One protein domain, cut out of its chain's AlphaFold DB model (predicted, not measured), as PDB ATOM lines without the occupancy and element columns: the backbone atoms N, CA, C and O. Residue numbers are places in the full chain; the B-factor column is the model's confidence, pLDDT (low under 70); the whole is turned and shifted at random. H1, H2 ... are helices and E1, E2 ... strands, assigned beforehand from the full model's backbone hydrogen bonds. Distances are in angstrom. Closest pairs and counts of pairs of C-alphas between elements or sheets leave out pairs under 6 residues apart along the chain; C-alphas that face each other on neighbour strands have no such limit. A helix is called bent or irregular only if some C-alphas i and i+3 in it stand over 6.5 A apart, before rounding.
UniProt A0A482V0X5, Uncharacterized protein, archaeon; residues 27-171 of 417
ATOM      1  N   LEU A  27      41.210  22.138 -38.167       97.56
ATOM      2  CA  LEU A  27      41.544  21.453 -36.934       97.56
ATOM      3  C   LEU A  27      40.579  21.964 -35.865       97.56
ATOM      4  O   LEU A  27      40.561  23.150 -35.549       97.56
ATOM      5  N   ILE A  28      39.760  21.073 -35.324       96.81
ATOM      6  CA  ILE A  28      38.881  21.363 -34.196       96.81
ATOM      7  C   ILE A  28      39.681  21.087 -32.922       96.81
ATOM      8  O   ILE A  28      40.165  19.974 -32.707       96.81
ATOM      9  N   PHE A  29      39.855  22.106 -32.091       95.44
ATOM     10  CA  PHE A  29      40.587  22.018 -30.838       95.44
ATOM     11  C   PHE A  29      39.629  22.002 -29.646       95.44
ATOM     12  O   PHE A  29      38.735  22.845 -29.540       95.44
ATOM     13  N   GLY A  30      39.845  21.047 -28.742       89.69
ATOM     14  CA  GLY A  30      38.971  20.775 -27.603       89.69
ATOM     15  C   GLY A  30      38.145  19.501 -27.788       89.69
ATOM     16  O   GLY A  30      37.954  19.012 -28.903       89.69
ATOM     17  N   THR A  31      37.679  18.941 -26.673       81.62
ATOM     18  CA  THR A  31      36.778  17.782 -26.657       81.62
ATOM     19  C   THR A  31      35.542  18.085 -25.839       81.62
ATOM     20  O   THR A  31      35.631  18.736 -24.797       81.62
ATOM     21  N   ASP A  32      34.404  17.593 -26.321       73.81
ATOM     22  CA  ASP A  32      33.123  17.681 -25.619       73.81
ATOM     23  C   ASP A  32      33.092  16.704 -24.428       73.81
ATOM     24  O   ASP A  32      32.539  17.008 -23.375       73.81
ATOM     25  N   ASP A  33      33.802  15.576 -24.547       68.38
ATOM     26  CA  ASP A  33      34.129  14.680 -23.441       68.38
ATOM     27  C   ASP A  33      35.615  14.830 -23.099       68.38
ATOM     28  O   ASP A  33      36.511  14.336 -23.792       68.38
ATOM     29  N   SER A  34      35.911  15.611 -22.063       60.03
ATOM     30  CA  SER A  34      37.292  15.839 -21.629       60.03
ATOM     31  C   SER A  34      37.949  14.589 -21.041       60.03
ATOM     32  O   SER A  34      39.153  14.633 -20.787       60.03
ATOM     33  N   GLY A  35      37.211  13.493 -20.791       61.50
ATOM     34  CA  GLY A  35      37.745  12.322 -20.084       61.50
ATOM     35  C   GLY A  35      38.379  12.699 -18.737       61.50
ATOM     36  O   GLY A  35      39.320  12.061 -18.270       61.50
ATOM     37  N   GLY A  36      37.929  13.819 -18.166       63.12
ATOM     38  CA  GLY A  36      38.472  14.447 -16.974       63.12
ATOM     39  C   GLY A  36      39.755  15.274 -17.141       63.12
ATOM     40  O   GLY A  36      40.422  15.570 -16.145       63.12
ATOM     41  N   ALA A  37      40.116  15.678 -18.361       71.06
ATOM     42  CA  ALA A  37      41.216  16.605 -18.607       71.06
ATOM     43  C   ALA A  37      40.885  18.024 -18.103       71.06
ATOM     44  O   ALA A  37      39.912  18.646 -18.523       71.06
ATOM     45  N   GLY A  38      41.737  18.546 -17.214       81.12
ATOM     46  CA  GLY A  38      41.632  19.907 -16.683       81.12
ATOM     47  C   GLY A  38      41.887  20.999 -17.730       81.12
ATOM     48  O   GLY A  38      42.545  20.744 -18.740       81.12
ATOM     49  N   LEU A  39      41.476  22.243 -17.445       88.06
ATOM     50  CA  LEU A  39      41.780  23.410 -18.290       88.06
ATOM     51  C   LEU A  39      43.283  23.517 -18.606       88.06
ATOM     52  O   LEU A  39      43.674  23.673 -19.761       88.06
ATOM     53  N   GLY A  40      44.132  23.316 -17.594       90.56
ATOM     54  CA  GLY A  40      45.584  23.305 -17.767       90.56
ATOM     55  C   GLY A  40      46.089  22.264 -18.770       90.56
ATOM     56  O   GLY A  40      47.047  22.534 -19.484       90.56
ATOM     57  N   ASN A  41      45.437  21.100 -18.881       89.06
ATOM     58  CA  ASN A  41      45.831  20.051 -19.827       89.06
ATOM     59  C   ASN A  41      45.523  20.444 -21.275       89.06
ATOM     60  O   ASN A  41      46.338  20.196 -22.162       89.06
ATOM     61  N   MET A  42      44.374  21.083 -21.509       90.88
ATOM     62  CA  MET A  42      44.044  21.600 -22.838       90.88
ATOM     63  C   MET A  42      44.994  22.734 -23.219       90.88
ATOM     64  O   MET A  42      45.573  22.724 -24.302       90.88
ATOM     65  N   LEU A  43      45.223  23.677 -22.302       94.25
ATOM     66  CA  LEU A  43      46.100  24.815 -22.558       94.25
ATOM     67  C   LEU A  43      47.548  24.377 -22.790       94.25
ATOM     68  O   LEU A  43      48.169  24.851 -23.735       94.25
ATOM     69  N   ILE A  44      48.095  23.439 -22.010       93.31
ATOM     70  CA  ILE A  44      49.486  22.992 -22.198       93.31
ATOM     71  C   ILE A  44      49.708  22.260 -23.531       93.31
ATOM     72  O   ILE A  44      50.813  22.270 -24.065       93.31
ATOM     73  N   PHE A  45      48.659  21.653 -24.092       94.88
ATOM     74  CA  PHE A  45      48.727  20.959 -25.376       94.88
ATOM     75  C   PHE A  45      48.512  21.888 -26.583       94.88
ATOM     76  O   PHE A  45      48.915  21.552 -27.698       94.88
ATOM     77  N   PHE A  46      47.909  23.064 -26.382       96.31
ATOM     78  CA  PHE A  46      47.541  23.968 -27.472       96.31
ATOM     79  C   PHE A  46      48.695  24.320 -28.430       96.31
ATOM     80  O   PHE A  46      48.484  24.206 -29.638       96.31
ATOM     81  N   PRO A  47      49.920  24.665 -27.974       96.88
ATOM     82  CA  PRO A  47      51.008  24.982 -28.900       96.88
ATOM     83  C   PRO A  47      51.344  23.834 -29.862       96.88
ATOM     84  O   PRO A  47      51.625  24.075 -31.036       96.88
ATOM     85  N   ALA A  48      51.243  22.577 -29.413       96.25
ATOM     86  CA  ALA A  48      51.465  21.419 -30.276       96.25
ATOM     87  C   ALA A  48      50.437  21.366 -31.419       96.25
ATOM     88  O   ALA A  48      50.808  21.166 -32.577       96.25
ATOM     89  N   ALA A  49      49.157  21.578 -31.094       96.75
ATOM     90  CA  ALA A  49      48.070  21.614 -32.068       96.75
ATOM     91  C   ALA A  49      48.177  22.827 -33.008       96.75
ATOM     92  O   ALA A  49      47.950  22.691 -34.211       96.75
ATOM     93  N   PHE A  50      48.580  23.988 -32.477       97.44
ATOM     94  CA  PHE A  50      48.799  25.207 -33.251       97.44
ATOM     95  C   PHE A  50      49.834  24.994 -34.358       97.44
ATOM     96  O   PHE A  50      49.555  25.256 -35.528       97.44
ATOM     97  N   TYR A  51      51.004  24.445 -34.019       96.94
ATOM     98  CA  TYR A  51      52.053  24.210 -35.012       96.94
ATOM     99  C   TYR A  51      51.707  23.102 -36.000       96.94
ATOM    100  O   TYR A  51      52.059  23.203 -37.174       96.94
ATOM    101  N   PHE A  52      50.935  22.095 -35.585       97.06
ATOM    102  CA  PHE A  52      50.430  21.101 -36.526       97.06
ATOM    103  C   PHE A  52      49.486  21.744 -37.547       97.06
ATOM    104  O   PHE A  52      49.628  21.512 -38.751       97.06
ATOM    105  N   ALA A  53      48.569  22.604 -37.097       97.00
ATOM    106  CA  ALA A  53      47.687  23.346 -37.990       97.00
ATOM    107  C   ALA A  53      48.482  24.246 -38.948       97.00
ATOM    108  O   ALA A  53      48.239  24.226 -40.155       97.00
ATOM    109  N   ALA A  54      49.492  24.952 -38.437       96.25
ATOM    110  CA  ALA A  54      50.316  25.863 -39.222       96.25
ATOM    111  C   ALA A  54      51.098  25.158 -40.346       96.25
ATOM    112  O   ALA A  54      51.148  25.617 -41.494       96.25
ATOM    113  N   LEU A  55      51.686  24.003 -40.023       96.12
ATOM    114  CA  LEU A  55      52.489  23.204 -40.950       96.12
ATOM    115  C   LEU A  55      51.616  22.492 -41.996       96.12
ATOM    116  O   LEU A  55      52.026  22.356 -43.148       96.12
ATOM    117  N   THR A  56      50.390  22.109 -41.628       95.12
ATOM    118  CA  THR A  56      49.440  21.404 -42.512       95.12
ATOM    119  C   THR A  56      48.430  22.316 -43.212       95.12
ATOM    120  O   THR A  56      47.558  21.825 -43.934       95.12
ATOM    121  N   GLY A  57      48.542  23.635 -43.019       94.00
ATOM    122  CA  GLY A  57      47.664  24.644 -43.614       94.00
ATOM    123  C   GLY A  57      46.213  24.564 -43.137       94.00
ATOM    124  O   GLY A  57      45.306  24.874 -43.908       94.00
ATOM    125  N   ARG A  58      45.985  24.143 -41.890       95.62
ATOM    126  CA  ARG A  58      44.654  24.059 -41.280       95.62
ATOM    127  C   ARG A  58      44.291  25.345 -40.549       95.62
ATOM    128  O   ARG A  58      45.140  25.987 -39.939       95.62
ATOM    129  N   ASP A  59      43.015  25.691 -40.595       96.25
ATOM    130  CA  ASP A  59      42.402  26.682 -39.715       96.25
ATOM    131  C   ASP A  59      42.029  26.030 -38.383       96.25
ATOM    132  O   ASP A  59      41.592  24.879 -38.366       96.25
ATOM    133  N   ILE A  60      42.173  26.751 -37.272       96.88
ATOM    134  CA  ILE A  60      41.796  26.246 -35.947       96.88
ATOM    135  C   ILE A  60      40.393  26.737 -35.595       96.88
ATOM    136  O   ILE A  60      40.103  27.928 -35.705       96.88
ATOM    137  N   LEU A  61      39.549  25.813 -35.142       96.94
ATOM    138  CA  LEU A  61      38.218  26.065 -34.596       96.94
ATOM    139  C   LEU A  61      38.173  25.593 -33.142       96.94
ATOM    140  O   LEU A  61      38.742  24.552 -32.823       96.94
ATOM    141  N   ILE A  62      37.473  26.316 -32.272       95.88
ATOM    142  CA  ILE A  62      37.251  25.902 -30.882       95.88
ATOM    143  C   ILE A  62      35.969  25.072 -30.798       95.88
ATOM    144  O   ILE A  62      34.910  25.513 -31.252       95.88
ATOM    145  N   ALA A  63      36.057  23.873 -30.219       94.69
ATOM    146  CA  ALA A  63      34.891  23.039 -29.939       94.69
ATOM    147  C   ALA A  63      33.988  23.718 -28.895       94.69
ATOM    148  O   ALA A  63      34.439  24.047 -27.796       94.69
ATOM    149  N   ASP A  64      32.716  23.925 -29.235       91.69
ATOM    150  CA  ASP A  64      31.777  24.737 -28.455       91.69
ATOM    151  C   ASP A  64      31.511  24.238 -27.037       91.69
ATOM    152  O   ASP A  64      31.480  25.054 -26.116       91.69
ATOM    153  N   GLY A  65      31.312  22.927 -26.878       86.62
ATOM    154  CA  GLY A  65      31.022  22.288 -25.592       86.62
ATOM    155  C   GLY A  65      32.271  21.938 -24.787       86.62
ATOM    156  O   GLY A  65      32.168  21.386 -23.694       86.62
ATOM    157  N   SER A  66      33.460  22.242 -25.313       88.44
ATOM    158  CA  SER A  66      34.703  21.959 -24.611       88.44
ATOM    159  C   SER A  66      34.959  22.958 -23.485       88.44
ATOM    160  O   SER A  66      34.547  24.114 -23.533       88.44
ATOM    161  N   VAL A  67      35.751  22.533 -22.504       87.50
ATOM    162  CA  VAL A  67      36.310  23.384 -21.439       87.50
ATOM    163  C   VAL A  67      36.930  24.671 -21.979       87.50
ATOM    164  O   VAL A  67      36.720  25.750 -21.427       87.50
ATOM    165  N   LEU A  68      37.692  24.561 -23.066       91.19
ATOM    166  CA  LEU A  68      38.285  25.723 -23.708       91.19
ATOM    167  C   LEU A  68      37.223  26.595 -24.383       91.19
ATOM    168  O   LEU A  68      37.323  27.812 -24.324       91.19
ATOM    169  N   GLY A  69      36.197  25.992 -24.986       92.81
ATOM    170  CA  GLY A  69      35.040  26.711 -25.513       92.81
ATOM    171  C   GLY A  69      34.351  27.548 -24.438       92.81
ATOM    172  O   GLY A  69      34.097  28.729 -24.653       92.81
ATOM    173  N   GLU A  70      34.115  26.985 -23.256       90.81
ATOM    174  CA  GLU A  70      33.521  27.715 -22.132       90.81
ATOM    175  C   GLU A  70      34.454  28.815 -21.597       90.81
ATOM    176  O   GLU A  70      34.004  29.936 -21.355       90.81
ATOM    177  N   MET A  71      35.766  28.556 -21.513       92.94
ATOM    178  CA  MET A  71      36.760  29.603 -21.241       92.94
ATOM    179  C   MET A  71      36.674  30.732 -22.277       92.94
ATOM    180  O   MET A  71      36.645  31.897 -21.894       92.94
ATOM    181  N   CYS A  72      36.570  30.412 -23.569       94.44
ATOM    182  CA  CYS A  72      36.512  31.395 -24.651       94.44
ATOM    183  C   CYS A  72      35.208  32.215 -24.691       94.44
ATOM    184  O   CYS A  72      35.132  33.225 -25.393       94.44
ATOM    185  N   LYS A  73      34.183  31.830 -23.914       92.75
ATOM    186  CA  LYS A  73      33.002  32.672 -23.646       92.75
ATOM    187  C   LYS A  73      33.255  33.702 -22.541       92.75
ATOM    188  O   LYS A  73      32.570  34.721 -22.496       92.75
ATOM    189  N   ILE A  74      34.205  33.433 -21.643       93.44
ATOM    190  CA  ILE A  74      34.574  34.302 -20.515       93.44
ATOM    191  C   ILE A  74      35.697  35.254 -20.911       93.44
ATOM    192  O   ILE A  74      35.640  36.432 -20.569       93.44
ATOM    193  N   ILE A  75      36.698  34.753 -21.633       95.00
ATOM    194  CA  ILE A  75      37.801  35.537 -22.171       95.00
ATOM    195  C   ILE A  75      37.832  35.448 -23.686       95.00
ATOM    196  O   ILE A  75      37.707  34.372 -24.258       95.00
ATOM    197  N   HIS A  76      38.012  36.582 -24.353       95.62
ATOM    198  CA  HIS A  76      38.067  36.617 -25.802       95.62
ATOM    199  C   HIS A  76      39.290  35.840 -26.318       95.62
ATOM    200  O   HIS A  76      40.452  36.207 -26.084       95.62
ATOM    201  N   CYS A  77      39.000  34.755 -27.034       96.00
ATOM    202  CA  CYS A  77      39.985  33.936 -27.723       96.00
ATOM    203  C   CYS A  77      40.136  34.358 -29.189       96.00
ATOM    204  O   CYS A  77      39.185  34.807 -29.819       96.00
ATOM    205  N   GLY A  78      41.325  34.172 -29.765       95.44
ATOM    206  CA  GLY A  78      41.612  34.560 -31.150       95.44
ATOM    207  C   GLY A  78      41.138  33.576 -32.222       95.44
ATOM    208  O   GLY A  78      41.372  33.833 -33.400       95.44
ATOM    209  N   PHE A  79      40.488  32.474 -31.838       95.88
ATOM    210  CA  PHE A  79      39.945  31.475 -32.760       95.88
ATOM    211  C   PHE A  79      38.428  31.373 -32.605       95.88
ATOM    212  O   PHE A  79      37.919  31.436 -31.482       95.88
ATOM    213  N   PRO A  80      37.688  31.201 -33.709       95.56
ATOM    214  CA  PRO A  80      36.241  31.159 -33.674       95.56
ATOM    215  C   PRO A  80      35.744  29.812 -33.159       95.56
ATOM    216  O   PRO A  80      36.385  28.769 -33.301       95.56
ATOM    217  N   HIS A  81      34.532  29.841 -32.630       95.81
ATOM    218  CA  HIS A  81      33.795  28.638 -32.292       95.81
ATOM    219  C   HIS A  81      33.308  27.893 -33.539       95.81
ATOM    220  O   HIS A  81      32.905  28.513 -34.531       95.81
ATOM    221  N   LEU A  82      33.284  26.562 -33.457       95.81
ATOM    222  CA  LEU A  82      32.822  25.677 -34.525       95.81
ATOM    223  C   LEU A  82      31.414  26.050 -35.020       95.81
ATOM    224  O   LEU A  82      31.225  26.192 -36.228       95.81
ATOM    225  N   ARG A  83      30.461  26.310 -34.116       95.81
ATOM    226  CA  ARG A  83      29.071  26.680 -34.455       95.81
ATOM    227  C   ARG A  83      28.937  27.923 -35.332       95.81
ATOM    228  O   ARG A  83      27.950  28.046 -36.049       95.81
ATOM    229  N   TYR A  84      29.901  28.847 -35.285       94.69
ATOM    230  CA  TYR A  84      29.866  30.064 -36.101       94.69
ATOM    231  C   TYR A  84      30.467  29.851 -37.493       94.69
ATOM    232  O   TYR A  84      30.084  30.540 -38.435       94.69
ATOM    233  N   ILE A  85      31.395  28.901 -37.633       94.50
ATOM    234  CA  ILE A  85      32.100  28.646 -38.893       94.50
ATOM    235  C   ILE A  85      31.445  27.526 -39.704       94.50
ATOM    236  O   ILE A  85      31.417  27.615 -40.931       94.50
ATOM    237  N   ALA A  86      30.868  26.507 -39.061       94.88
ATOM    238  CA  ALA A  86      30.235  25.384 -39.753       94.88
ATOM    239  C   ALA A  86      29.181  25.815 -40.800       94.88
ATOM    240  O   ALA A  86      29.277  25.353 -41.941       94.88
ATOM    241  N   PRO A  87      28.271  26.777 -40.519       93.69
ATOM    242  CA  PRO A  87      27.299  27.247 -41.512       93.69
ATOM    243  C   PRO A  87      27.924  27.938 -42.733       93.69
ATOM    244  O   PRO A  87      27.318  27.956 -43.802       93.69
ATOM    245  N   ALA A  88      29.129  28.503 -42.597       91.44
ATOM    246  CA  ALA A  88      29.841  29.155 -43.695       91.44
ATOM    247  C   ALA A  88      30.568  28.153 -44.613       91.44
ATOM    248  O   ALA A  88      30.854  28.479 -45.765       91.44
ATOM    249  N   PHE A  89      30.837  26.930 -44.136       93.00
ATOM    250  CA  PHE A  89      31.516  25.872 -44.895       93.00
ATOM    251  C   PHE A  89      30.740  24.540 -44.864       93.00
ATOM    252  O   PHE A  89      31.319  23.501 -44.531       93.00
ATOM    253  N   PRO A  90      29.459  24.514 -45.280       93.88
ATOM    254  CA  PRO A  90      28.576  23.355 -45.101       93.88
ATOM    255  C   PRO A  90      28.986  22.127 -45.926       93.88
ATOM    256  O   PRO A  90      28.509  21.029 -45.682       93.88
ATOM    257  N   ARG A  91      29.874  22.295 -46.916       94.06
ATOM    258  CA  ARG A  91      30.429  21.188 -47.719       94.06
ATOM    259  C   ARG A  91      31.651  20.517 -47.084       94.06
ATOM    260  O   ARG A  91      32.063  19.468 -47.564       94.06
ATOM    261  N   ILE A  92      32.272  21.148 -46.086       94.94
ATOM    262  CA  ILE A  92      33.489  20.653 -45.420       94.94
ATOM    263  C   ILE A  92      33.179  20.280 -43.970       94.94
ATOM    264  O   ILE A  92      33.594  19.226 -43.505       94.94
ATOM    265  N   LEU A  93      32.449  21.150 -43.271       95.38
ATOM    266  CA  LEU A  93      32.062  21.008 -41.871       95.38
ATOM    267  C   LEU A  93      30.636  20.443 -41.776       95.38
ATOM    268  O   LEU A  93      29.746  21.079 -41.217       95.38
ATOM    269  N   THR A  94      30.411  19.277 -42.387       96.31
ATOM    270  CA  THR A  94      29.169  18.513 -42.192       96.31
ATOM    271  C   THR A  94      29.151  17.896 -40.794       96.31
ATOM    272  O   THR A  94      30.204  17.703 -40.188       96.31
ATOM    273  N   GLU A  95      27.964  17.567 -40.288       95.88
ATOM    274  CA  GLU A  95      27.802  16.863 -39.007       95.88
ATOM    275  C   GLU A  95      28.618  15.562 -38.984       95.88
ATOM    276  O   GLU A  95      29.490  15.406 -38.132       95.88
ATOM    277  N   ASP A  96      28.470  14.729 -40.020       97.19
ATOM    278  CA  ASP A  96      29.256  13.503 -40.212       97.19
ATOM    279  C   ASP A  96      30.772  13.768 -40.178       97.19
ATOM    280  O   ASP A  96      31.489  13.134 -39.414       97.19
ATOM    281  N   ALA A  97      31.272  14.781 -40.900       96.75
ATOM    282  CA  ALA A  97      32.703  15.095 -40.912       96.75
ATOM    283  C   ALA A  97      33.229  15.615 -39.562       96.75
ATOM    284  O   ALA A  97      34.415  15.461 -39.270       96.75
ATOM    285  N   ILE A  98      32.383  16.265 -38.756       95.94
ATOM    286  CA  ILE A  98      32.724  16.769 -37.418       95.94
ATOM    287  C   ILE A  98      32.741  15.628 -36.394       95.94
ATOM    288  O   ILE A  98      33.618  15.603 -35.521       95.94
ATOM    289  N   GLU A  99      31.774  14.716 -36.470       94.06
ATOM    290  CA  GLU A  99      31.632  13.565 -35.573       94.06
ATOM    291  C   GLU A  99      32.663  12.479 -35.880       94.06
ATOM    292  O   GLU A  99      33.316  11.969 -34.969       94.06
ATOM    293  N   SER A 100      32.892  12.192 -37.161       94.94
ATOM    294  CA  SER A 100      33.873  11.212 -37.629       94.94
ATOM    295  C   SER A 100      35.301  11.770 -37.693       94.94
ATOM    296  O   SER A 100      36.211  11.083 -38.170       94.94
ATOM    297  N   ALA A 101      35.514  13.027 -37.284       95.75
ATOM    298  CA  ALA A 101      36.813  13.683 -37.346       95.75
ATOM    299  C   ALA A 101      37.856  12.902 -36.536       95.75
ATOM    300  O   ALA A 101      37.741  12.737 -35.320       95.75
ATOM    301  N   GLU A 102      38.921  12.478 -37.214       94.75
ATOM    302  CA  GLU A 102      40.026  11.749 -36.599       94.75
ATOM    303  C   GLU A 102      40.642  12.555 -35.447       94.75
ATOM    304  O   GLU A 102      40.996  13.727 -35.605       94.75
ATOM    305  N   MET A 103      40.788  11.913 -34.287       93.75
ATOM    306  CA  MET A 103      41.383  12.514 -33.099       93.75
ATOM    307  C   MET A 103      42.902  12.326 -33.104       93.75
ATOM    308  O   MET A 103      43.398  11.215 -32.922       93.75
ATOM    309  N   LEU A 104      43.634  13.421 -33.281       94.38
ATOM    310  CA  LEU A 104      45.090  13.442 -33.354       94.38
ATOM    311  C   LEU A 104      45.722  13.854 -32.019       94.38
ATOM    312  O   LEU A 104      45.287  14.809 -31.368       94.38
ATOM    313  N   LYS A 105      46.798  13.154 -31.654       92.06
ATOM    314  CA  LYS A 105      47.667  13.418 -30.497       92.06
ATOM    315  C   LYS A 105      49.067  13.830 -30.960       92.06
ATOM    316  O   LYS A 105      49.400  13.730 -32.139       92.06
ATOM    317  N   PHE A 106      49.936  14.234 -30.026       90.75
ATOM    318  CA  PHE A 106      51.295  14.685 -30.371       90.75
ATOM    319  C   PHE A 106      52.098  13.639 -31.173       90.75
ATOM    320  O   PHE A 106      52.810  14.008 -32.104       90.75
ATOM    321  N   GLN A 107      51.961  12.340 -30.860       92.94
ATOM    322  CA  GLN A 107      52.653  11.284 -31.610       92.94
ATOM    323  C   GLN A 107      52.192  11.217 -33.069       92.94
ATOM    324  O   GLN A 107      52.963  10.851 -33.951       92.94
ATOM    325  N   ASP A 108      50.937  11.566 -33.333       94.75
ATOM    326  CA  ASP A 108      50.372  11.535 -34.677       94.75
ATOM    327  C   ASP A 108      50.898  12.705 -35.512       94.75
ATOM    328  O   ASP A 108      51.139  12.537 -36.706       94.75
ATOM    329  N   PHE A 109      51.163  13.854 -34.878       94.81
ATOM    330  CA  PHE A 109      51.833  14.993 -35.515       94.81
ATOM    331  C   PHE A 109      53.259  14.630 -35.945       94.81
ATOM    332  O   PHE A 109      53.660  14.929 -37.069       94.81
ATOM    333  N   GLN A 110      53.996  13.923 -35.080       94.06
ATOM    334  CA  GLN A 110      55.347  13.433 -35.375       94.06
ATOM    335  C   GLN A 110      55.340  12.437 -36.530       94.06
ATOM    336  O   GLN A 110      56.016  12.652 -37.532       94.06
ATOM    337  N   ARG A 111      54.496  11.403 -36.440       94.88
ATOM    338  CA  ARG A 111      54.349  10.394 -37.498       94.88
ATOM    339  C   ARG A 111      53.925  10.999 -38.831       94.88
ATOM    340  O   ARG A 111      54.346  10.529 -39.885       94.88
ATOM    341  N   TYR A 112      53.105  12.050 -38.801       94.31
ATOM    342  CA  TYR A 112      52.770  12.792 -40.008       94.31
ATOM    343  C   TYR A 112      54.013  13.434 -40.634       94.31
ATOM    344  O   TYR A 112      54.264  13.206 -41.813       94.31
ATOM    345  N   MET A 113      54.833  14.158 -39.864       93.50
ATOM    346  CA  MET A 113      56.056  14.783 -40.398       93.50
ATOM    347  C   MET A 113      57.118  13.773 -40.846       93.50
ATOM    348  O   MET A 113      57.830  14.019 -41.819       93.50
ATOM    349  N   GLU A 114      57.199  12.618 -40.189       93.12
ATOM    350  CA  GLU A 114      58.039  11.493 -40.617       93.12
ATOM    351  C   GLU A 114      57.580  10.881 -41.952       93.12
ATOM    352  O   GLU A 114      58.350  10.175 -42.601       93.12
ATOM    353  N   GLY A 115      56.327  11.118 -42.355       92.25
ATOM    354  CA  GLY A 115      55.684  10.457 -43.490       92.25
ATOM    355  C   GLY A 115      55.166   9.048 -43.174       92.25
ATOM    356  O   GLY A 115      54.660   8.371 -44.068       92.25
ATOM    357  N   SER A 116      55.254   8.603 -41.914       94.44
ATOM    358  CA  SER A 116      54.775   7.291 -41.458       94.44
ATOM    359  C   SER A 116      53.257   7.254 -41.221       94.44
ATOM    360  O   SER A 116      52.667   6.175 -41.155       94.44
ATOM    361  N   ARG A 117      52.601   8.421 -41.153       94.44
ATOM    362  CA  ARG A 117      51.137   8.573 -41.127       94.44
ATOM    363  C   ARG A 117      50.682   9.602 -42.157       94.44
ATOM    364  O   ARG A 117      51.233  10.694 -42.242       94.44
ATOM    365  N   LYS A 118      49.612   9.293 -42.888       93.44
ATOM    366  CA  LYS A 118      48.905  10.271 -43.725       93.44
ATOM    367  C   LYS A 118      47.712  10.847 -42.967       93.44
ATOM    368  O   LYS A 118      47.053  10.125 -42.231       93.44
ATOM    369  N   VAL A 119      47.434  12.131 -43.175       94.44
ATOM    370  CA  VAL A 119      46.249  12.819 -42.639       94.44
ATOM    371  C   VAL A 119      45.552  13.525 -43.800       94.44
ATOM    372  O   VAL A 119      45.831  14.687 -44.106       94.44
ATOM    373  N   GLU A 120      44.692  12.784 -44.495       92.94
ATOM    374  CA  GLU A 120      44.011  13.240 -45.716       92.94
ATOM    375  C   GLU A 120      42.700  13.985 -45.412       92.94
ATOM    376  O   GLU A 120      42.285  14.850 -46.184       92.94
ATOM    377  N   SER A 121      42.098  13.729 -44.247       95.62
ATOM    378  CA  SER A 121      40.832  14.326 -43.817       95.62
ATOM    379  C   SER A 121      40.885  15.856 -43.803       95.62
ATOM    380  O   SER A 121      41.801  16.469 -43.237       95.62
ATOM    381  N   LYS A 122      39.869  16.501 -44.392       95.88
ATOM    382  CA  LYS A 122      39.729  17.968 -44.359       95.88
ATOM    383  C   LYS A 122      39.444  18.479 -42.953       95.88
ATOM    384  O   LYS A 122      39.900  19.564 -42.617       95.88
ATOM    385  N   VAL A 123      38.786  17.681 -42.120       97.38
ATOM    386  CA  VAL A 123      38.497  17.989 -40.717       97.38
ATOM    387  C   VAL A 123      39.221  16.977 -39.838       97.38
ATOM    388  O   VAL A 123      39.184  15.779 -40.103       97.38
ATOM    389  N   VAL A 124      39.919  17.468 -38.819       97.25
ATOM    390  CA  VAL A 124      40.549  16.648 -37.775       97.25
ATOM    391  C   VAL A 124      40.266  17.272 -36.418       97.25
ATOM    392  O   VAL A 124      40.021  18.475 -36.332       97.25
ATOM    393  N   ARG A 125      40.337  16.479 -35.353       96.00
ATOM    394  CA  ARG A 125      40.307  16.956 -33.968       96.00
ATOM    395  C   ARG A 125      41.703  16.856 -33.367       96.00
ATOM    396  O   ARG A 125      42.439  15.926 -33.678       96.00
ATOM    397  N   ALA A 126      42.072  17.782 -32.491       93.62
ATOM    398  CA  ALA A 126      43.309  17.681 -31.723       93.62
ATOM    399  C   ALA A 126      43.019  17.707 -30.228       93.62
ATOM    400  O   ALA A 126      42.353  18.611 -29.719       93.62
ATOM    401  N   THR A 127      43.532  16.692 -29.536       84.31
ATOM    402  CA  THR A 127      43.280  16.468 -28.114       84.31
ATOM    403  C   THR A 127      44.550  15.952 -27.456       84.31
ATOM    404  O   THR A 127      45.336  15.207 -28.044       84.31
ATOM    405  N   GLY A 128      44.798  16.383 -26.227       78.00
ATOM    406  CA  GLY A 128      46.026  16.027 -25.543       78.00
ATOM    407  C   GLY A 128      46.151  16.708 -24.195       78.00
ATOM    408  O   GLY A 128      45.418  17.635 -23.867       78.00
ATOM    409  N   PHE A 129      47.084  16.188 -23.407       78.31
ATOM    410  CA  PHE A 129      47.362  16.624 -22.038       78.31
ATOM    411  C   PHE A 129      48.867  16.699 -21.750       78.31
ATOM    412  O   PHE A 129      49.274  16.882 -20.607       78.31
ATOM    413  N   MET A 130      49.707  16.503 -22.773       79.31
ATOM    414  CA  MET A 130      51.158  16.419 -22.618       79.31
ATOM    415  C   MET A 130      51.832  17.744 -22.988       79.31
ATOM    416  O   MET A 130      51.498  18.301 -24.034       79.31
ATOM    417  N   PRO A 131      52.837  18.198 -22.214       77.75
ATOM    418  CA  PRO A 131      53.597  19.425 -22.476       77.75
ATOM    419  C   PRO A 131      54.637  19.281 -23.607       77.75
ATOM    420  O   PRO A 131      55.691  19.898 -23.559       77.75
ATOM    421  N   LYS A 132      54.370  18.444 -24.617       84.56
ATOM    422  CA  LYS A 132      55.305  18.108 -25.709       84.56
ATOM    423  C   LYS A 132      55.008  18.912 -26.972       84.56
ATOM    424  O   LYS A 132      54.592  18.367 -27.993       84.56
ATOM    425  N   SER A 133      55.134  20.224 -26.868       85.44
ATOM    426  CA  SER A 133      54.929  21.184 -27.962       85.44
ATOM    427  C   SER A 133      56.143  21.342 -28.878       85.44
ATOM    428  O   SER A 133      56.001  21.865 -29.979       85.44
ATOM    429  N   ASP A 134      57.308  20.873 -28.440       89.75
ATOM    430  CA  ASP A 134      58.602  20.950 -29.112       89.75
ATOM    431  C   ASP A 134      58.768  19.903 -30.224       89.75
ATOM    432  O   ASP A 134      59.784  19.865 -30.901       89.75
ATOM    433  N   TRP A 135      57.772  19.059 -30.485       93.25
ATOM    434  CA  TRP A 135      57.882  17.982 -31.474       93.25
ATOM    435  C   TRP A 135      58.335  18.442 -32.873       93.25
ATOM    436  O   TRP A 135      58.940  17.659 -33.603       93.25
ATOM    437  N   TRP A 136      58.042  19.687 -33.263       92.69
ATOM    438  CA  TRP A 136      58.408  20.233 -34.569       92.69
ATOM    439  C   TRP A 136      59.918  20.490 -34.687       92.69
ATOM    440  O   TRP A 136      60.477  20.254 -35.755       92.69
ATOM    441  N   ILE A 137      60.627  20.856 -33.607       94.62
ATOM    442  CA  ILE A 137      62.077  21.128 -33.688       94.62
ATOM    443  C   ILE A 137      62.895  19.895 -34.096       94.62
ATOM    444  O   ILE A 137      64.014  20.037 -34.578       94.62
ATOM    445  N   TRP A 138      62.339  18.687 -33.962       93.44
ATOM    446  CA  TRP A 138      63.002  17.440 -34.360       93.44
ATOM    447  C   TRP A 138      63.040  17.245 -35.883       93.44
ATOM    448  O   TRP A 138      63.725  16.358 -36.387       93.44
ATOM    449  N   PHE A 139      62.327  18.092 -36.627       93.50
ATOM    450  CA  PHE A 139      62.245  18.059 -38.078       93.50
ATOM    451  C   PHE A 139      62.838  19.345 -38.655       93.50
ATOM    452  O   PHE A 139      62.151  20.364 -38.747       93.50
ATOM    453  N   ASN A 140      64.100  19.286 -39.102       93.75
ATOM    454  CA  ASN A 140      64.856  20.442 -39.617       93.75
ATOM    455  C   ASN A 140      64.087  21.272 -40.660       93.75
ATOM    456  O   ASN A 140      64.214  22.490 -40.700       93.75
ATOM    457  N   PHE A 141      63.270  20.626 -41.493       92.56
ATOM    458  CA  PHE A 141      62.491  21.288 -42.542       92.56
ATOM    459  C   PHE A 141      61.272  22.073 -42.014       92.56
ATOM    460  O   PHE A 141      60.745  22.925 -42.725       92.56
ATOM    461  N   THR A 142      60.846  21.853 -40.765       94.94
ATOM    462  CA  THR A 142      59.772  22.626 -40.115       94.94
ATOM    463  C   THR A 142      60.297  23.861 -39.373       94.94
ATOM    464  O   THR A 142      59.559  24.826 -39.200       94.94
ATOM    465  N   VAL A 143      61.572  23.889 -38.971       95.75
ATOM    466  CA  VAL A 143      62.136  24.999 -38.180       95.75
ATOM    467  C   VAL A 143      62.069  26.345 -38.923       95.75
ATOM    468  O   VAL A 143      61.536  27.295 -38.346       95.75
ATOM    469  N   PRO A 144      62.478  26.459 -40.209       95.38
ATOM    470  CA  PRO A 144      62.351  27.716 -40.956       95.38
ATOM    471  C   PRO A 144      60.904  28.199 -41.064       95.38
ATOM    472  O   PRO A 144      60.635  29.397 -41.100       95.38
ATOM    473  N   CYS A 145      59.965  27.254 -41.113       95.25
ATOM    474  CA  CYS A 145      58.542  27.528 -41.171       95.25
ATOM    475  C   CYS A 145      58.046  28.217 -39.900       95.25
ATOM    476  O   CYS A 145      57.397  29.261 -39.972       95.25
ATOM    477  N   VAL A 146      58.372  27.633 -38.743       95.88
ATOM    478  CA  VAL A 146      57.970  28.158 -37.440       95.88
ATOM    479  C   VAL A 146      58.614  29.519 -37.210       95.88
ATOM    480  O   VAL A 146      57.879  30.465 -36.951       95.88
ATOM    481  N   SER A 147      59.923  29.668 -37.437       96.25
ATOM    482  CA  SER A 147      60.604  30.969 -37.341       96.25
ATOM    483  C   SER A 147      59.985  32.036 -38.243       96.25
ATOM    484  O   SER A 147      59.846  33.183 -37.830       96.25
ATOM    485  N   ARG A 148      59.553  31.678 -39.461       95.25
ATOM    486  CA  ARG A 148      58.881  32.622 -40.366       95.25
ATOM    487  C   ARG A 148      57.527  33.086 -39.834       95.25
ATOM    488  O   ARG A 148      57.177  34.244 -40.025       95.25
ATOM    489  N   ILE A 149      56.751  32.184 -39.237       95.06
ATOM    490  CA  ILE A 149      55.414  32.499 -38.713       95.06
ATOM    491  C   ILE A 149      55.519  33.326 -37.431       95.06
ATOM    492  O   ILE A 149      54.748  34.258 -37.243       95.06
ATOM    493  N   THR A 150      56.464  32.988 -36.557       95.06
ATOM    494  CA  THR A 150      56.548  33.565 -35.212       95.06
ATOM    495  C   THR A 150      57.471  34.778 -35.124       95.06
ATOM    496  O   THR A 150      57.323  35.582 -34.208       95.06
ATOM    497  N   GLY A 151      58.443  34.897 -36.032       96.06
ATOM    498  CA  GLY A 151      59.557  35.840 -35.915       96.06
ATOM    499  C   GLY A 151      60.602  35.447 -34.862       96.06
ATOM    500  O   GLY A 151      61.498  36.238 -34.586       96.06
ATOM    501  N   CYS A 152      60.493  34.256 -34.265       95.94
ATOM    502  CA  CYS A 152      61.428  33.760 -33.256       95.94
ATOM    503  C   CYS A 152      62.704  33.186 -33.882       95.94
ATOM    504  O   CYS A 152      62.681  32.650 -35.000       95.94
ATOM    505  N   ASP A 153      63.788  33.199 -33.106       96.56
ATOM    506  CA  ASP A 153      65.036  32.542 -33.485       96.56
ATOM    507  C   ASP A 153      64.812  31.042 -33.780       96.56
ATOM    508  O   ASP A 153      63.969  30.392 -33.145       96.56
ATOM    509  N   PRO A 154      65.540  30.456 -34.751       95.69
ATOM    510  CA  PRO A 154      65.429  29.036 -35.077       95.69
ATOM    511  C   PRO A 154      65.612  28.132 -33.854       95.69
ATOM    512  O   PRO A 154      66.673  28.104 -33.236       95.69
ATOM    513  N   GLY A 155      64.575  27.353 -33.536       91.94
ATOM    514  CA  GLY A 155      64.586  26.419 -32.408       91.94
ATOM    515  C   GLY A 155      64.245  27.037 -31.046       91.94
ATOM    516  O   GLY A 155      64.234  26.303 -30.060       91.94
ATOM    517  N   ASP A 156      63.920  28.333 -30.968       94.50
ATOM    518  CA  ASP A 156      63.404  28.938 -29.735       94.50
ATOM    519  C   ASP A 156      61.956  28.486 -29.476       94.50
ATOM    520  O   ASP A 156      60.974  29.107 -29.900       94.50
ATOM    521  N   VAL A 157      61.836  27.357 -28.773       93.31
ATOM    522  CA  VAL A 157      60.554  26.752 -28.395       93.31
ATOM    523  C   VAL A 157      59.741  27.689 -27.509       93.31
ATOM    524  O   VAL A 157      58.540  27.813 -27.721       93.31
ATOM    525  N   MET A 158      60.365  28.392 -26.563       92.06
ATOM    526  CA  MET A 158      59.648  29.243 -25.610       92.06
ATOM    527  C   MET A 158      59.004  30.445 -26.303       92.06
ATOM    528  O   MET A 158      57.830  30.745 -26.068       92.06
ATOM    529  N   CYS A 159      59.744  31.111 -27.193       94.38
ATOM    530  CA  CYS A 159      59.202  32.190 -28.012       94.38
ATOM    531  C   CYS A 159      58.063  31.684 -28.914       94.38
ATOM    532  O   CYS A 159      56.995  32.301 -28.981       94.38
ATOM    533  N   ALA A 160      58.242  30.520 -29.545       96.00
ATOM    534  CA  ALA A 160      57.222  29.909 -30.388       96.00
ATOM    535  C   ALA A 160      55.954  29.532 -29.589       96.00
ATOM    536  O   ALA A 160      54.834  29.848 -29.993       96.00
ATOM    537  N   GLU A 161      56.072  28.883 -28.436       95.25
ATOM    538  CA  GLU A 161      54.914  28.562 -27.598       95.25
ATOM    539  C   GLU A 161      54.162  29.814 -27.162       95.25
ATOM    540  O   GLU A 161      52.932  29.858 -27.248       95.25
ATOM    541  N   ARG A 162      54.894  30.856 -26.757       94.88
ATOM    542  CA  ARG A 162      54.307  32.145 -26.400       94.88
ATOM    543  C   ARG A 162      53.518  32.743 -27.560       94.88
ATOM    544  O   ARG A 162      52.392  33.183 -27.338       94.88
ATOM    545  N   HIS A 163      54.059  32.712 -28.780       95.56
ATOM    546  CA  HIS A 163      53.337  33.160 -29.972       95.56
ATOM    547  C   HIS A 163      52.008  32.409 -30.131       95.56
ATOM    548  O   HIS A 163      50.961  33.039 -30.282       95.56
ATOM    549  N   ALA A 164      52.019  31.075 -30.029       96.75
ATOM    550  CA  ALA A 164      50.797  30.278 -30.105       96.75
ATOM    551  C   ALA A 164      49.785  30.717 -29.031       96.75
ATOM    552  O   ALA A 164      48.643  31.050 -29.357       96.75
ATOM    553  N   TYR A 165      50.196  30.815 -27.763       96.88
ATOM    554  CA  TYR A 165      49.308  31.273 -26.692       96.88
ATOM    555  C   TYR A 165      48.757  32.679 -26.922       96.88
ATOM    556  O   TYR A 165      47.583  32.903 -26.656       96.88
ATOM    557  N   GLN A 166      49.553  33.606 -27.454       95.19
ATOM    558  CA  GLN A 166      49.099  34.956 -27.796       95.19
ATOM    559  C   GLN A 166      48.116  34.976 -28.968       95.19
ATOM    560  O   GLN A 166      47.328  35.916 -29.078       95.19
ATOM    561  N   ARG A 167      48.138  33.968 -29.855       95.81
ATOM    562  CA  ARG A 167      47.079  33.774 -30.857       95.81
ATOM    563  C   ARG A 167      45.799  33.239 -30.218       95.81
ATOM    564  O   ARG A 167      44.725  33.672 -30.620       95.81
ATOM    565  N   LEU A 168      45.903  32.351 -29.225       96.31
ATOM    566  CA  LEU A 168      44.744  31.796 -28.520       96.31
ATOM    567  C   LEU A 168      44.093  32.808 -27.580       96.31
ATOM    568  O   LEU A 168      42.900  33.039 -27.696       96.31
ATOM    569  N   ILE A 169      44.855  33.403 -26.668       95.75
ATOM    570  CA  ILE A 169      44.368  34.276 -25.601       95.75
ATOM    571  C   ILE A 169      44.619  35.721 -26.002       95.75
ATOM    572  O   ILE A 169      45.731  36.235 -25.886       95.75
ATOM    573  N   ARG A 170      43.571  36.382 -26.494       93.62
ATOM    574  CA  ARG A 170      43.640  37.796 -26.873       93.62
ATOM    575  C   ARG A 170      43.251  38.695 -25.712       93.62
ATOM    576  O   ARG A 170      43.857  39.748 -25.525       93.62
ATOM    577  N   GLY A 171      42.254  38.277 -24.936       89.50
ATOM    578  CA  GLY A 171      41.511  39.207 -24.102       89.50
ATOM    579  C   GLY A 171      40.741  40.227 -24.965       89.50
ATOM    580  O   GLY A 171      40.818  40.188 -26.202       89.50
TER     581      GLY A 171
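This is residues 27 to 171 of the 417 residues of an uncharacterized protein of archaeon (UniProt A0A482V0X5). A small twisted sheet of four parallel strands, E2, E1, E5 and E4, lies between two helices, with the long helix H1 running along one face of it and the short helix H3 on the opposite face, over the edge strand E2. H8 crosses H1, with H7 packed on H8, while H5 and H6 touch each other; E3 and E6, the last element, lie side by side away from the sheet. The printed part has 145 residues with eight named helices and six named strands in the order E1 H1 E2 H2 E3 H3 H4 E4 H5 E5 H6 H7 H8 E6, and its class is mixed, helices and strands. The sheet has the order E2 E1 E5 E4. The whole is compact and rounded, with a radius of gyration of the C-alphas of 14.6 A and spans of 38 by 34 by 30 A.

The sheet is made of E2, residues 58 to 62 and 12.9 A long, E1, residues 27 to 29, E5, residues 123 to 126 and 10.2 A long, and E4, residues 102 to 104. E1 begins at C-alpha 27 at (41.544, 21.453, -36.934). H1, residues 39 to 56, is 25.5 A long, from C-alpha 39 at (41.780, 23.410, -18.290) to C-alpha 56 at (49.440, 21.404, -42.512). H1 is irregular, with C-alphas 44 and 47 7.2 A apart, and has a kink of 36 degrees near residue 47. H8, residues 157 to 168, measures 16.6 A, and H5, residues 106 to 114, 12.7 A. The other helices are H2, residues 67 to 74, H3, residues 82 to 88, H4, residues 95 to 99, H6, residues 134 to 138, and H7, residues 143 to 150. H3 is only just irregular, with C-alphas 84 and 87 6.6 A apart. E3 holds residues 75 to 77, and E6, residues 169 to 171, ends at C-alpha 171 at (41.511, 39.207, -24.102).

E1 and E5 are parallel at 34 degrees, with N 28 and O 124 2.8 A apart, within hydrogen-bond range. E2 and E1 are parallel at 27 degrees, with N 61 and O 27 at 2.9 A. E5 and E4 are parallel at 36 degrees, with N 104 and O 125 at 2.8 A. From edge to edge the strands' lines turn by 92 degrees. Two strand-helix-strand units, each two parallel neighbour strands with a helix between, are E1, H1, E2 and E4, H5, E5; both crossovers are right-handed. H1 is on the sheet at a height of 8.5 A and runs along the strands, at 6 degrees to E1 on the local plane. H3 is on the opposite face at a height of 9.3 A, while H2 and H4 only graze the sheet. H1, the hub, touches H8 about perpendicular at 81 degrees, the closest C-alphas being those of Pro 47 and Ala 164 at 5.4 A. With residues 39 to 43 alone H1 touches H2, the C-alphas of Leu 39 and Val 67 being closest at 6.3 A. H1 and H5 only just touch, with 3 pairs of C-alphas within 8 A, the closest those of Phe 52 and Phe 109 at 6.3 A. H1 and H6 also only just touch, with 3 pairs, the closest the C-alphas of Ala 48 and Asp 134 at 7.2 A. H5 touches H6, the C-alphas of Gln 110 and Trp 135 being closest at 6.5 A. H7 touches H8 at a steep tilt of 42 degrees, the same way, the closest C-alphas being those of Thr 150 and Ala 160 at 6.1 A. E3 and E6 pair with no named strand, yet the closest of their C-alphas, those of His 76 and Gly 171, are 4.6 A apart. Every O i to N i+4 pair is within hydrogen-bond range in H4, H5, H7 and H8; the counts are 12 of 14 in H1, 3 of 4 in H2, 1 of 3 in H3 and 0 of 1 in H6, where O i to N i+3 pairs within range number 2 of 4 in H3 and 1 of 2 in H6.

The two C-alphas farthest apart, those of Asp 96 and Asp 153, are 41.1 A from each other. The printed part has no cut, and no link is long. The mean pLDDT of the printed part is 92.4, and residues 33 to 36 are under 70.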